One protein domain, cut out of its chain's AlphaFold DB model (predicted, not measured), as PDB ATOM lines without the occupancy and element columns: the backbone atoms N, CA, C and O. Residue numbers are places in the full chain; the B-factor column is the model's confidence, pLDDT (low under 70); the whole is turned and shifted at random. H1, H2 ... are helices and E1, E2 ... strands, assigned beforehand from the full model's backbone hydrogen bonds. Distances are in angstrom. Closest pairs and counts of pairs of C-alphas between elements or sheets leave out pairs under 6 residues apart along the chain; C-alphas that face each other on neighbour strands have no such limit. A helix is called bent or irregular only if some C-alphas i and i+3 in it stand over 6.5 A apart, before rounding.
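This is residues 26 to 52 and 62 to 116 of the 116 residues of an uncharacterized protein of Actinoplanes ianthinogenes (UniProt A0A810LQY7). Picture three helices in a loose triangle, with H2 and H3 each packed on H1 but splayed from each other, and a small two-stranded hairpin, E1 and E2, reaching out before H1, where residues 27 to 33 stick out. At the far end of H2 residues 85 to 90, of which 85 belongs to H2, stick out too, and the long unnamed loop of residues 86 to 98 swings over from there to the start of H3. You will read 82 printed residues, with two named strands and then three named helices in the order E1, E2, H1, H2, H3; the sheet is E1 - E2, antiparallel, and the class is mostly helix. The whole is loose, with a radius of gyration of the C-alphas of 14.7 A, and its C-alphas span 42 by 34 by 24 A.

Find C-alpha 26 at (212.026, 261.333, 217.858), where strand E1 begins; it takes in residues 26 to 28. After two residues look for strand E2, residues 31 to 34. Two residues further on, find C-alpha 37 at (221.704, 252.916, 221.888), the start of helix H1, residues 37 to 50, which is 20.8 A from first to last C-alpha. H1 is irregular, but only just: the C-alphas of Arg 43 and Pro 46 are 6.8 A apart, and its line is a rough one. Beyond the cut, look for helix H2 at residues 68 to 85, the longest helix by residues, 25.5 A from first to last C-alpha. Then follow residues 86 to 98, with no named element, to helix H3, residues 99 to 115, 24.5 A long and ending at C-alpha 115 at (242.221, 253.435, 202.637).

Begin with the hairpin of E1 and E2, antiparallel neighbours whose N-to-C directions stand at 175 degrees. Look at N 26 and O 33, which are 2.9 A apart, and at N 31 and O 28, 3.1 A apart; both pairs are within hydrogen-bond range. E1 is apart from H1, H2 and H3, and E2 is apart from H2 and H3. Next look at H1 and H2, which touch and run opposite ways at a shallow tilt of 30 degrees. Their closest C-alphas are those of Ala 48 and Arg 70, 5.4 A apart; H1 touches H2 with residues 44 to 48 alone, and H2 touches H1 with residues 69 to 73 alone. H1 and H3 touch too, and run the same way at a shallow tilt of 31 degrees; here the closest C-alphas are those of Ala 41 and Ile 100, 5.2 A apart. H2 and H3 are close but not clearly touching: their closest C-alphas, those of Arg 70 and Leu 107, are 7.7 A apart. These two helices run opposite ways at a steep tilt of 60 degrees. Along the backbones of H2 and H3, every O i to N i+4 pair is within hydrogen-bond range; in H1, 8 of 10 are.

The two C-alphas farthest apart are those of Asp 30 and Ala 116, at 48.1 A; Ala 116 is the chain's last residue. Without the stretches that stand free, the body of 69 residues spans 37 by 22 by 20 A. Residues 53 to 61 are not printed, and C-alphas 52 and 62 are 19.0 A apart across this cut, which falls in the link from H1 to H2. Of the links that are printed whole, E1 to E2 and E2 to H1 are tight, and H2 to H3 is long, with 13 residues. The mean pLDDT of the printed part is 73.1; look for values under 70 at residues 27 to 31, 47 to 52, 62 to 66, 90 to 91 and 114 to 116.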
ATOM      1  N   GLU A  26     213.193 261.043 218.674       70.00
ATOM      2  CA  GLU A  26     212.026 261.333 217.858       70.00
ATOM      3  C   GLU A  26     211.359 262.572 218.437       70.00
ATOM      4  O   GLU A  26     210.859 262.567 219.567       70.00
ATOM      5  N   ARG A  27     211.400 263.650 217.655       63.88
ATOM      6  CA  ARG A  27     210.774 264.918 217.994       63.88
ATOM      7  C   ARG A  27     209.543 265.094 217.117       63.88
ATOM      8  O   ARG A  27     209.653 265.426 215.942       63.88
ATOM      9  N   ASN A  28     208.379 264.862 217.707       67.88
ATOM     10  CA  ASN A  28     207.091 265.269 217.159       67.88
ATOM     11  C   ASN A  28     206.589 266.499 217.934       67.88
ATOM     12  O   ASN A  28     207.033 266.709 219.064       67.88
ATOM     13  N   PRO A  29     205.666 267.302 217.369       67.50
ATOM     14  CA  PRO A  29     205.169 268.526 218.007       67.50
ATOM     15  C   PRO A  29     204.724 268.330 219.465       67.50
ATOM     16  O   PRO A  29     204.949 269.202 220.298       67.50
ATOM     17  N   ASP A  30     204.185 267.146 219.776       65.44
ATOM     18  CA  ASP A  30     203.615 266.817 221.086       65.44
ATOM     19  C   ASP A  30     204.456 265.824 221.906       65.44
ATOM     20  O   ASP A  30     204.087 265.484 223.032       65.44
ATOM     21  N   ARG A  31     205.554 265.282 221.352       66.75
ATOM     22  CA  ARG A  31     206.332 264.216 222.007       66.75
ATOM     23  C   ARG A  31     207.820 264.284 221.702       66.75
ATOM     24  O   ARG A  31     208.237 264.364 220.550       66.75
ATOM     25  N   PHE A  32     208.602 264.132 222.763       72.81
ATOM     26  CA  PHE A  32     210.026 263.837 222.716       72.81
ATOM     27  C   PHE A  32     210.228 262.395 223.189       72.81
ATOM     28  O   PHE A  32     209.857 262.066 224.317       72.81
ATOM     29  N   ARG A  33     210.791 261.534 222.334       79.25
ATOM     30  CA  ARG A  33     211.170 260.166 222.703       79.25
ATOM     31  C   ARG A  33     212.677 259.984 222.510       79.25
ATOM     32  O   ARG A  33     213.123 260.002 221.362       79.25
ATOM     33  N   PRO A  34     213.455 259.782 223.586       74.50
ATOM     34  CA  PRO A  34     214.862 259.424 223.462       74.50
ATOM     35  C   PRO A  34     214.992 258.029 222.838       74.50
ATOM     36  O   PRO A  34     214.196 257.135 223.138       74.50
ATOM     37  N   ILE A  35     215.982 257.847 221.967       78.25
ATOM     38  CA  ILE A  35     216.240 256.575 221.288       78.25
ATOM     39  C   ILE A  35     217.344 255.823 222.054       78.25
ATOM     40  O   ILE A  35     218.419 256.387 222.267       78.25
ATOM     41  N   PRO A  36     217.107 254.572 222.487       80.00
ATOM     42  CA  PRO A  36     218.144 253.714 223.049       80.00
ATOM     43  C   PRO A  36     219.300 253.458 222.075       80.00
ATOM     44  O   PRO A  36     219.135 253.486 220.859       80.00
ATOM     45  N   LEU A  37     220.465 253.134 222.625       77.75
ATOM     46  CA  LEU A  37     221.704 252.916 221.888       77.75
ATOM     47  C   LEU A  37     221.597 251.878 220.775       77.75
ATOM     48  O   LEU A  37     222.009 252.130 219.642       77.75
ATOM     49  N   ASP A  38     221.026 250.724 221.102       80.25
ATOM     50  CA  ASP A  38     220.906 249.621 220.153       80.25
ATOM     51  C   ASP A  38     219.868 249.950 219.066       80.25
ATOM     52  O   ASP A  38     220.115 249.718 217.885       80.25
ATOM     53  N   GLU A  39     218.777 250.640 219.421       83.06
ATOM     54  CA  GLU A  39     217.791 251.134 218.449       83.06
ATOM     55  C   GLU A  39     218.404 252.180 217.498       83.06
ATOM     56  O   GLU A  39     218.100 252.206 216.304       83.06
ATOM     57  N   ALA A  40     219.302 253.040 217.988       79.69
ATOM     58  CA  ALA A  40     220.034 253.970 217.132       79.69
ATOM     59  C   ALA A  40     220.959 253.226 216.152       79.69
ATOM     60  O   ALA A  40     221.028 253.595 214.977       79.69
ATOM     61  N   ALA A  41     221.625 252.158 216.600       78.31
ATOM     62  CA  ALA A  41     222.467 251.325 215.743       78.31
ATOM     63  C   ALA A  41     221.651 250.636 214.634       78.31
ATOM     64  O   ALA A  41     222.049 250.669 213.468       78.31
ATOM     65  N   GLU A  42     220.476 250.094 214.960       82.50
ATOM     66  CA  GLU A  42     219.563 249.498 213.978       82.50
ATOM     67  C   GLU A  42     219.110 250.505 212.914       82.50
ATOM     68  O   GLU A  42     219.084 250.184 211.727       82.50
ATOM     69  N   ARG A  43     218.804 251.747 213.313       79.88
ATOM     70  CA  ARG A  43     218.406 252.813 212.374       79.88
ATOM     71  C   ARG A  43     219.540 253.221 211.434       79.88
ATOM     72  O   ARG A  43     219.294 253.523 210.268       79.88
ATOM     73  N   LEU A  44     220.774 253.255 211.936       74.94
ATOM     74  CA  LEU A  44     221.951 253.660 211.166       74.94
ATOM     75  C   LEU A  44     222.456 252.552 210.230       74.94
ATOM     76  O   LEU A  44     222.999 252.862 209.168       74.94
ATOM     77  N   GLY A  45     222.263 251.280 210.590       73.62
ATOM     78  CA  GLY A  45     222.765 250.119 209.847       73.62
ATOM     79  C   GLY A  45     222.412 250.118 208.350       73.62
ATOM     80  O   GLY A  45     223.325 250.110 207.521       73.62
ATOM     81  N   PRO A  46     221.123 250.195 207.960       72.62
ATOM     82  CA  PRO A  46     220.715 250.197 206.553       72.62
ATOM     83  C   PRO A  46     221.317 251.360 205.751       72.62
ATOM     84  O   PRO A  46     221.766 251.178 204.619       72.62
ATOM     85  N   ALA A  47     221.375 252.547 206.358       66.12
ATOM     86  CA  ALA A  47     221.926 253.753 205.745       66.12
ATOM     87  C   ALA A  47     223.453 253.654 205.551       66.12
ATOM     88  O   ALA A  47     223.984 254.060 204.517       66.12
ATOM     89  N   ALA A  48     224.163 253.054 206.510       65.56
ATOM     90  CA  ALA A  48     225.597 252.805 206.413       65.56
ATOM     91  C   ALA A  48     225.954 251.714 205.383       65.56
ATOM     92  O   ALA A  48     227.025 251.781 204.764       65.56
ATOM     93  N   ALA A  49     225.069 250.733 205.180       66.44
ATOM     94  CA  ALA A  49     225.245 249.649 204.215       66.44
ATOM     95  C   ALA A  49     224.998 250.088 202.759       66.44
ATOM     96  O   ALA A  49     225.696 249.626 201.860       66.44
ATOM     97  N   GLY A  50     224.031 250.986 202.527       57.47
ATOM     98  CA  GLY A  50     223.582 251.385 201.184       57.47
ATOM     99  C   GLY A  50     224.263 252.613 200.565       57.47
ATOM    100  O   GLY A  50     223.948 252.962 199.432       57.47
ATOM    101  N   GLY A  51     225.160 253.298 201.280       55.47
ATOM    102  CA  GLY A  51     225.721 254.573 200.824       55.47
ATOM    103  C   GLY A  51     226.668 254.448 199.623       55.47
ATOM    104  O   GLY A  51     227.815 254.016 199.778       55.47
ATOM    105  N   GLU A  52     226.237 254.914 198.447       53.94
ATOM    106  CA  GLU A  52     227.159 255.323 197.383       53.94
ATOM    107  C   GLU A  52     228.037 256.463 197.918       53.94
ATOM    108  O   GLU A  52     227.556 257.487 198.404       53.94
ATOM    109  N   ARG A  62     244.921 260.932 199.467       56.41
ATOM    110  CA  ARG A  62     244.875 261.383 200.861       56.41
ATOM    111  C   ARG A  62     243.457 261.517 201.422       56.41
ATOM    112  O   ARG A  62     243.324 261.757 202.617       56.41
ATOM    113  N   PHE A  63     242.412 261.367 200.603       55.78
ATOM    114  CA  PHE A  63     241.024 261.546 201.042       55.78
ATOM    115  C   PHE A  63     240.223 260.247 200.948       55.78
ATOM    116  O   PHE A  63     240.077 259.667 199.874       55.78
ATOM    117  N   VAL A  64     239.659 259.818 202.080       59.03
ATOM    118  CA  VAL A  64     238.661 258.745 202.120       59.03
ATOM    119  C   VAL A  64     237.295 259.366 201.850       59.03
ATOM    120  O   VAL A  64     236.807 260.177 202.637       59.03
ATOM    121  N   VAL A  65     236.669 258.989 200.735       62.66
ATOM    122  CA  VAL A  65     235.296 259.399 200.428       62.66
ATOM    123  C   VAL A  65     234.334 258.487 201.180       62.66
ATOM    124  O   VAL A  65     234.240 257.289 200.901       62.66
ATOM    125  N   ILE A  66     233.612 259.063 202.135       68.31
ATOM    126  CA  ILE A  66     232.550 258.395 202.892       68.31
ATOM    127  C   ILE A  66     231.194 258.992 202.515       68.31
ATOM    128  O   ILE A  66     231.105 260.169 202.170       68.31
ATOM    129  N   SER A  67     230.131 258.185 202.569       71.81
ATOM    130  CA  SER A  67     228.773 258.709 202.407       71.81
ATOM    131  C   SER A  67     228.409 259.621 203.585       71.81
ATOM    132  O   SER A  67     228.987 259.521 204.675       71.81
ATOM    133  N   ARG A  68     227.431 260.508 203.383       72.12
ATOM    134  CA  ARG A  68     226.951 261.433 204.420       72.12
ATOM    135  C   ARG A  68     226.448 260.689 205.658       72.12
ATOM    136  O   ARG A  68     226.669 261.129 206.782       72.12
ATOM    137  N   GLU A  69     225.795 259.557 205.452       71.31
ATOM    138  CA  GLU A  69     225.206 258.713 206.491       71.31
ATOM    139  C   GLU A  69     226.309 258.132 207.376       71.31
ATOM    140  O   GLU A  69     226.228 258.189 208.602       71.31
ATOM    141  N   ARG A  70     227.398 257.663 206.757       71.19
ATOM    142  CA  ARG A  70     228.574 257.161 207.475       71.19
ATOM    143  C   ARG A  70     229.309 258.269 208.212       71.19
ATOM    144  O   ARG A  70     229.683 258.071 209.361       71.19
ATOM    145  N   ALA A  71     229.471 259.437 207.589       75.00
ATOM    146  CA  ALA A  71     230.039 260.608 208.257       75.00
ATOM    147  C   ALA A  71     229.219 260.997 209.497       75.00
ATOM    148  O   ALA A  71     229.789 261.277 210.546       75.00
ATOM    149  N   THR A  72     227.890 260.943 209.391       74.88
ATOM    150  CA  THR A  72     226.966 261.229 210.496       74.88
ATOM    151  C   THR A  72     227.091 260.191 211.611       74.88
ATOM    152  O   THR A  72     227.197 260.555 212.777       74.88
ATOM    153  N   ALA A  73     227.142 258.900 211.269       73.88
ATOM    154  CA  ALA A  73     227.345 257.838 212.253       73.88
ATOM    155  C   ALA A  73     228.684 257.992 212.997       73.88
ATOM    156  O   ALA A  73     228.722 257.879 214.220       73.88
ATOM    157  N   ILE A  74     229.767 258.302 212.275       75.00
ATOM    158  CA  ILE A  74     231.092 258.543 212.863       75.00
ATOM    159  C   ILE A  74     231.069 259.770 213.776       75.00
ATOM    160  O   ILE A  74     231.566 259.688 214.894       75.00
ATOM    161  N   ALA A  75     230.483 260.886 213.328       76.06
ATOM    162  CA  ALA A  75     230.377 262.100 214.132       76.06
ATOM    163  C   ALA A  75     229.640 261.834 215.453       76.06
ATOM    164  O   ALA A  75     230.184 262.124 216.513       76.06
ATOM    165  N   ASN A  76     228.486 261.161 215.403       74.56
ATOM    166  CA  ASN A  76     227.719 260.814 216.603       74.56
ATOM    167  C   ASN A  76     228.525 259.932 217.574       74.56
ATOM    168  O   ASN A  76     228.495 260.158 218.781       74.56
ATOM    169  N   LEU A  77     229.264 258.940 217.058       74.19
ATOM    170  CA  LEU A  77     230.127 258.073 217.874       74.19
ATOM    171  C   LEU A  77     231.288 258.847 218.519       74.19
ATOM    172  O   LEU A  77     231.648 258.570 219.663       74.19
ATOM    173  N   LEU A  78     231.878 259.804 217.800       75.12
ATOM    174  CA  LEU A  78     232.963 260.639 218.315       75.12
ATOM    175  C   LEU A  78     232.473 261.637 219.364       75.12
ATOM    176  O   LEU A  78     233.139 261.794 220.386       75.12
ATOM    177  N   ASP A  79     231.317 262.260 219.151       75.69
ATOM    178  CA  ASP A  79     230.712 263.158 220.137       75.69
ATOM    179  C   ASP A  79     230.396 262.398 221.435       75.69
ATOM    180  O   ASP A  79     230.620 262.898 222.538       75.69
ATOM    181  N   GLU A  80     229.924 261.154 221.319       75.69
ATOM    182  CA  GLU A  80     229.596 260.296 222.458       75.69
ATOM    183  C   GLU A  80     230.841 259.936 223.259       75.69
ATOM    184  O   GLU A  80     230.873 260.054 224.487       75.69
ATOM    185  N   LEU A  81     231.906 259.560 222.553       76.19
ATOM    186  CA  LEU A  81     233.201 259.327 223.167       76.19
ATOM    187  C   LEU A  81     233.722 260.596 223.857       76.19
ATOM    188  O   LEU A  81     234.207 260.518 224.984       76.19
ATOM    189  N   ALA A  82     233.594 261.762 223.221       76.94
ATOM    190  CA  ALA A  82     234.033 263.031 223.789       76.94
ATOM    191  C   ALA A  82     233.281 263.379 225.085       76.94
ATOM    192  O   ALA A  82     233.914 263.764 226.066       76.94
ATOM    193  N   LEU A  83     231.958 263.184 225.128       75.81
ATOM    194  CA  LEU A  83     231.154 263.414 226.333       75.81
ATOM    195  C   LEU A  83     231.549 262.489 227.483       75.81
ATOM    196  O   LEU A  83     231.668 262.933 228.626       75.81
ATOM    197  N   ARG A  84     231.799 261.212 227.188       74.81
ATOM    198  CA  ARG A  84     232.253 260.235 228.188       74.81
ATOM    199  C   ARG A  84     233.635 260.537 228.746       74.81
ATOM    200  O   ARG A  84     233.906 260.226 229.899       74.81
ATOM    201  N   LEU A  85     234.511 261.100 227.921       77.38
ATOM    202  CA  LEU A  85     235.860 261.487 228.324       77.38
ATOM    203  C   LEU A  85     235.903 262.872 228.989       77.38
ATOM    204  O   LEU A  85     236.958 263.264 229.493       77.38
ATOM    205  N   ALA A  86     234.793 263.617 229.001       80.44
ATOM    206  CA  ALA A  86     234.745 264.945 229.592       80.44
ATOM    207  C   ALA A  86     234.961 264.884 231.121       80.44
ATOM    208  O   ALA A  86     234.359 264.048 231.805       80.44
ATOM    209  N   PRO A  87     235.801 265.771 231.692       77.44
ATOM    210  CA  PRO A  87     236.009 265.829 233.134       77.44
ATOM    211  C   PRO A  87     234.691 266.035 233.888       77.44
ATOM    212  O   PRO A  87     233.932 266.951 233.579       77.44
ATOM    213  N   GLY A  88     234.442 265.209 234.905       77.12
ATOM    214  CA  GLY A  88     233.230 265.288 235.726       77.12
ATOM    215  C   GLY A  88     232.018 264.532 235.173       77.12
ATOM    216  O   GLY A  88     230.988 264.507 235.841       77.12
ATOM    217  N   THR A  89     232.127 263.874 234.013       73.62
ATOM    218  CA  THR A  89     231.087 262.956 233.531       73.62
ATOM    219  C   THR A  89     231.180 261.604 234.244       73.62
ATOM    220  O   THR A  89     232.162 260.876 234.092       73.62
ATOM    221  N   GLU A  90     230.140 261.218 234.989       66.75
ATOM    222  CA  GLU A  90     230.005 259.843 235.481       66.75
ATOM    223  C   GLU A  90     229.517 258.921 234.358       66.75
ATOM    224  O   GLU A  90     228.341 258.908 233.993       66.75
ATOM    225  N   VAL A  91     230.425 258.111 233.818       67.94
ATOM    226  CA  VAL A  91     230.077 257.084 232.831       67.94
ATOM    227  C   VAL A  91     229.794 255.772 233.551       67.94
ATOM    228  O   VAL A  91     230.667 255.196 234.198       67.94
ATOM    229  N   ARG A  92     228.561 255.277 233.428       70.88
ATOM    230  CA  ARG A  92     228.160 253.958 233.936       70.88
ATOM    231  C   ARG A  92     228.374 252.869 232.880       70.88
ATOM    232  O   ARG A  92     228.428 253.151 231.684       70.88
ATOM    233  N   THR A  93     228.480 251.614 233.324       74.12
ATOM    234  CA  THR A  93     228.603 250.445 232.436       74.12
ATOM    235  C   THR A  93     227.465 250.421 231.421       74.12
ATOM    236  O   THR A  93     226.303 250.479 231.812       74.12
ATOM    237  N   ILE A  94     227.789 250.313 230.131       74.12
ATOM    238  CA  ILE A  94     226.786 250.268 229.059       74.12
ATOM    239  C   ILE A  94     225.946 248.997 229.196       74.12
ATOM    240  O   ILE A  94     226.491 247.899 229.304       74.12
ATOM    241  N   GLN A  95     224.627 249.150 229.133       79.12
ATOM    242  CA  GLN A  95     223.692 248.052 228.926       79.12
ATOM    243  C   GLN A  95     223.309 248.040 227.445       79.12
ATOM    244  O   GLN A  95     222.412 248.767 227.031       79.12
ATOM    245  N   SER A  96     224.033 247.246 226.658       77.81
ATOM    246  CA  SER A  96     223.823 247.084 225.216       77.81
ATOM    247  C   SER A  96     223.877 245.602 224.857       77.81
ATOM    248  O   SER A  96     224.619 244.834 225.475       77.81
ATOM    249  N   ASP A  97     223.115 245.210 223.843       82.12
ATOM    250  CA  ASP A  97     223.190 243.882 223.225       82.12
ATOM    251  C   ASP A  97     224.407 243.708 222.284       82.12
ATOM    252  O   ASP A  97     224.630 242.638 221.709       82.12
ATOM    253  N   GLY A  98     225.223 244.757 222.142       80.00
ATOM    254  CA  GLY A  98     226.427 244.798 221.320       80.00
ATOM    255  C   GLY A  98     226.207 245.282 219.886       80.00
ATOM    256  O   GLY A  98     227.179 245.339 219.126       80.00
ATOM    257  N   SER A  99     224.984 245.658 219.501       81.44
ATOM    258  CA  SER A  99     224.655 246.152 218.156       81.44
ATOM    259  C   SER A  99     225.484 247.372 217.768       81.44
ATOM    260  O   SER A  99     226.047 247.422 216.673       81.44
ATOM    261  N   ILE A 100     225.655 248.314 218.697       76.75
ATOM    262  CA  ILE A 100     226.493 249.500 218.498       76.75
ATOM    263  C   ILE A 100     227.970 249.153 218.280       76.75
ATOM    264  O   ILE A 100     228.601 249.667 217.357       76.75
ATOM    265  N   SER A 101     228.517 248.244 219.090       77.25
ATOM    266  CA  SER A 101     229.913 247.811 218.993       77.25
ATOM    267  C   SER A 101     230.180 247.110 217.665       77.25
ATOM    268  O   SER A 101     231.220 247.329 217.043       77.25
ATOM    269  N   ARG A 102     229.224 246.293 217.205       82.56
ATOM    270  CA  ARG A 102     229.291 245.610 215.912       82.56
ATOM    271  C   ARG A 102     229.255 246.608 214.758       82.56
ATOM    272  O   ARG A 102     230.151 246.576 213.922       82.56
ATOM    273  N   LEU A 103     228.300 247.540 214.765       79.12
ATOM    274  CA  LEU A 103     228.188 248.582 213.743       79.12
ATOM    275  C   LEU A 103     229.457 249.446 213.670       79.12
ATOM    276  O   LEU A 103     229.984 249.686 212.586       79.12
ATOM    277  N   ALA A 104     229.985 249.881 214.819       76.81
ATOM    278  CA  ALA A 104     231.215 250.667 214.877       76.81
ATOM    279  C   ALA A 104     232.414 249.895 214.301       76.81
ATOM    280  O   ALA A 104     233.212 250.458 213.547       76.81
ATOM    281  N   LYS A 105     232.523 248.595 214.609       81.06
ATOM    282  CA  LYS A 105     233.572 247.721 214.072       81.06
ATOM    283  C   LYS A 105     233.440 247.530 212.560       81.06
ATOM    284  O   LYS A 105     234.437 247.653 211.856       81.06
ATOM    285  N   GLU A 106     232.230 247.295 212.060       82.50
ATOM    286  CA  GLU A 106     231.957 247.166 210.625       82.50
ATOM    287  C   GLU A 106     232.303 248.448 209.857       82.50
ATOM    288  O   GLU A 106     232.952 248.374 208.812       82.50
ATOM    289  N   LEU A 107     231.943 249.624 210.390       76.81
ATOM    290  CA  LEU A 107     232.337 250.908 209.802       76.81
ATOM    291  C   LEU A 107     233.859 251.075 209.776       76.81
ATOM    292  O   LEU A 107     234.408 251.464 208.746       76.81
ATOM    293  N   ALA A 108     234.541 250.779 210.886       76.50
ATOM    294  CA  ALA A 108     235.992 250.912 210.982       76.50
ATOM    295  C   ALA A 108     236.719 249.985 209.996       76.50
ATOM    296  O   ALA A 108     237.620 250.425 209.278       76.50
ATOM    297  N   ASP A 109     236.297 248.723 209.911       80.88
ATOM    298  CA  ASP A 109     236.872 247.752 208.980       80.88
ATOM    299  C   ASP A 109     236.610 248.157 207.523       80.88
ATOM    300  O   ASP A 109     237.495 248.028 206.674       80.88
ATOM    301  N   ASP A 110     235.432 248.710 207.216       75.31
ATOM    302  CA  ASP A 110     235.150 249.201 205.867       75.31
ATOM    303  C   ASP A 110     235.975 250.437 205.492       75.31
ATOM    304  O   ASP A 110     236.423 250.550 204.352       75.31
ATOM    305  N   MET A 111     236.226 251.345 206.440       72.31
ATOM    306  CA  MET A 111     237.122 252.486 206.227       72.31
ATOM    307  C   MET A 111     238.562 252.036 205.969       72.31
ATOM    308  O   MET A 111     239.183 252.537 205.035       72.31
ATOM    309  N   LEU A 112     239.068 251.067 206.742       75.44
ATOM    310  CA  LEU A 112     240.409 250.500 206.561       75.44
ATOM    311  C   LEU A 112     240.569 249.812 205.201       75.44
ATOM    312  O   LEU A 112     241.587 249.985 204.539       75.44
ATOM    313  N   ARG A 113     239.553 249.068 204.744       76.06
ATOM    314  CA  ARG A 113     239.577 248.433 203.414       76.06
ATOM    315  C   ARG A 113     239.620 249.436 202.263       76.06
ATOM    316  O   ARG A 113     240.121 249.096 201.200       76.06
ATOM    317  N   ARG A 114     239.061 250.636 202.448       66.88
ATOM    318  CA  ARG A 114     239.006 251.686 201.416       66.88
ATOM    319  C   ARG A 114     240.216 252.622 201.433       66.88
ATOM    320  O   ARG A 114     240.382 253.377 200.479       66.88
ATOM    321  N   SER A 115     241.000 252.628 202.512       63.72
ATOM    322  CA  SER A 115     242.221 253.435 202.637       63.72
ATOM    323  C   SER A 115     243.507 252.683 202.270       63.72
ATOM    324  O   SER A 115     244.538 253.338 202.103       63.72
ATOM    325  N   ALA A 116     243.448 251.351 202.156       58.22
ATOM    326  CA  ALA A 116     244.514 250.486 201.639       58.22
ATOM    327  C   ALA A 116     244.534 250.457 200.102       58.22
ATOM    328  O   ALA A 116     245.653 250.415 199.539       58.22
TER     329      ALA A 116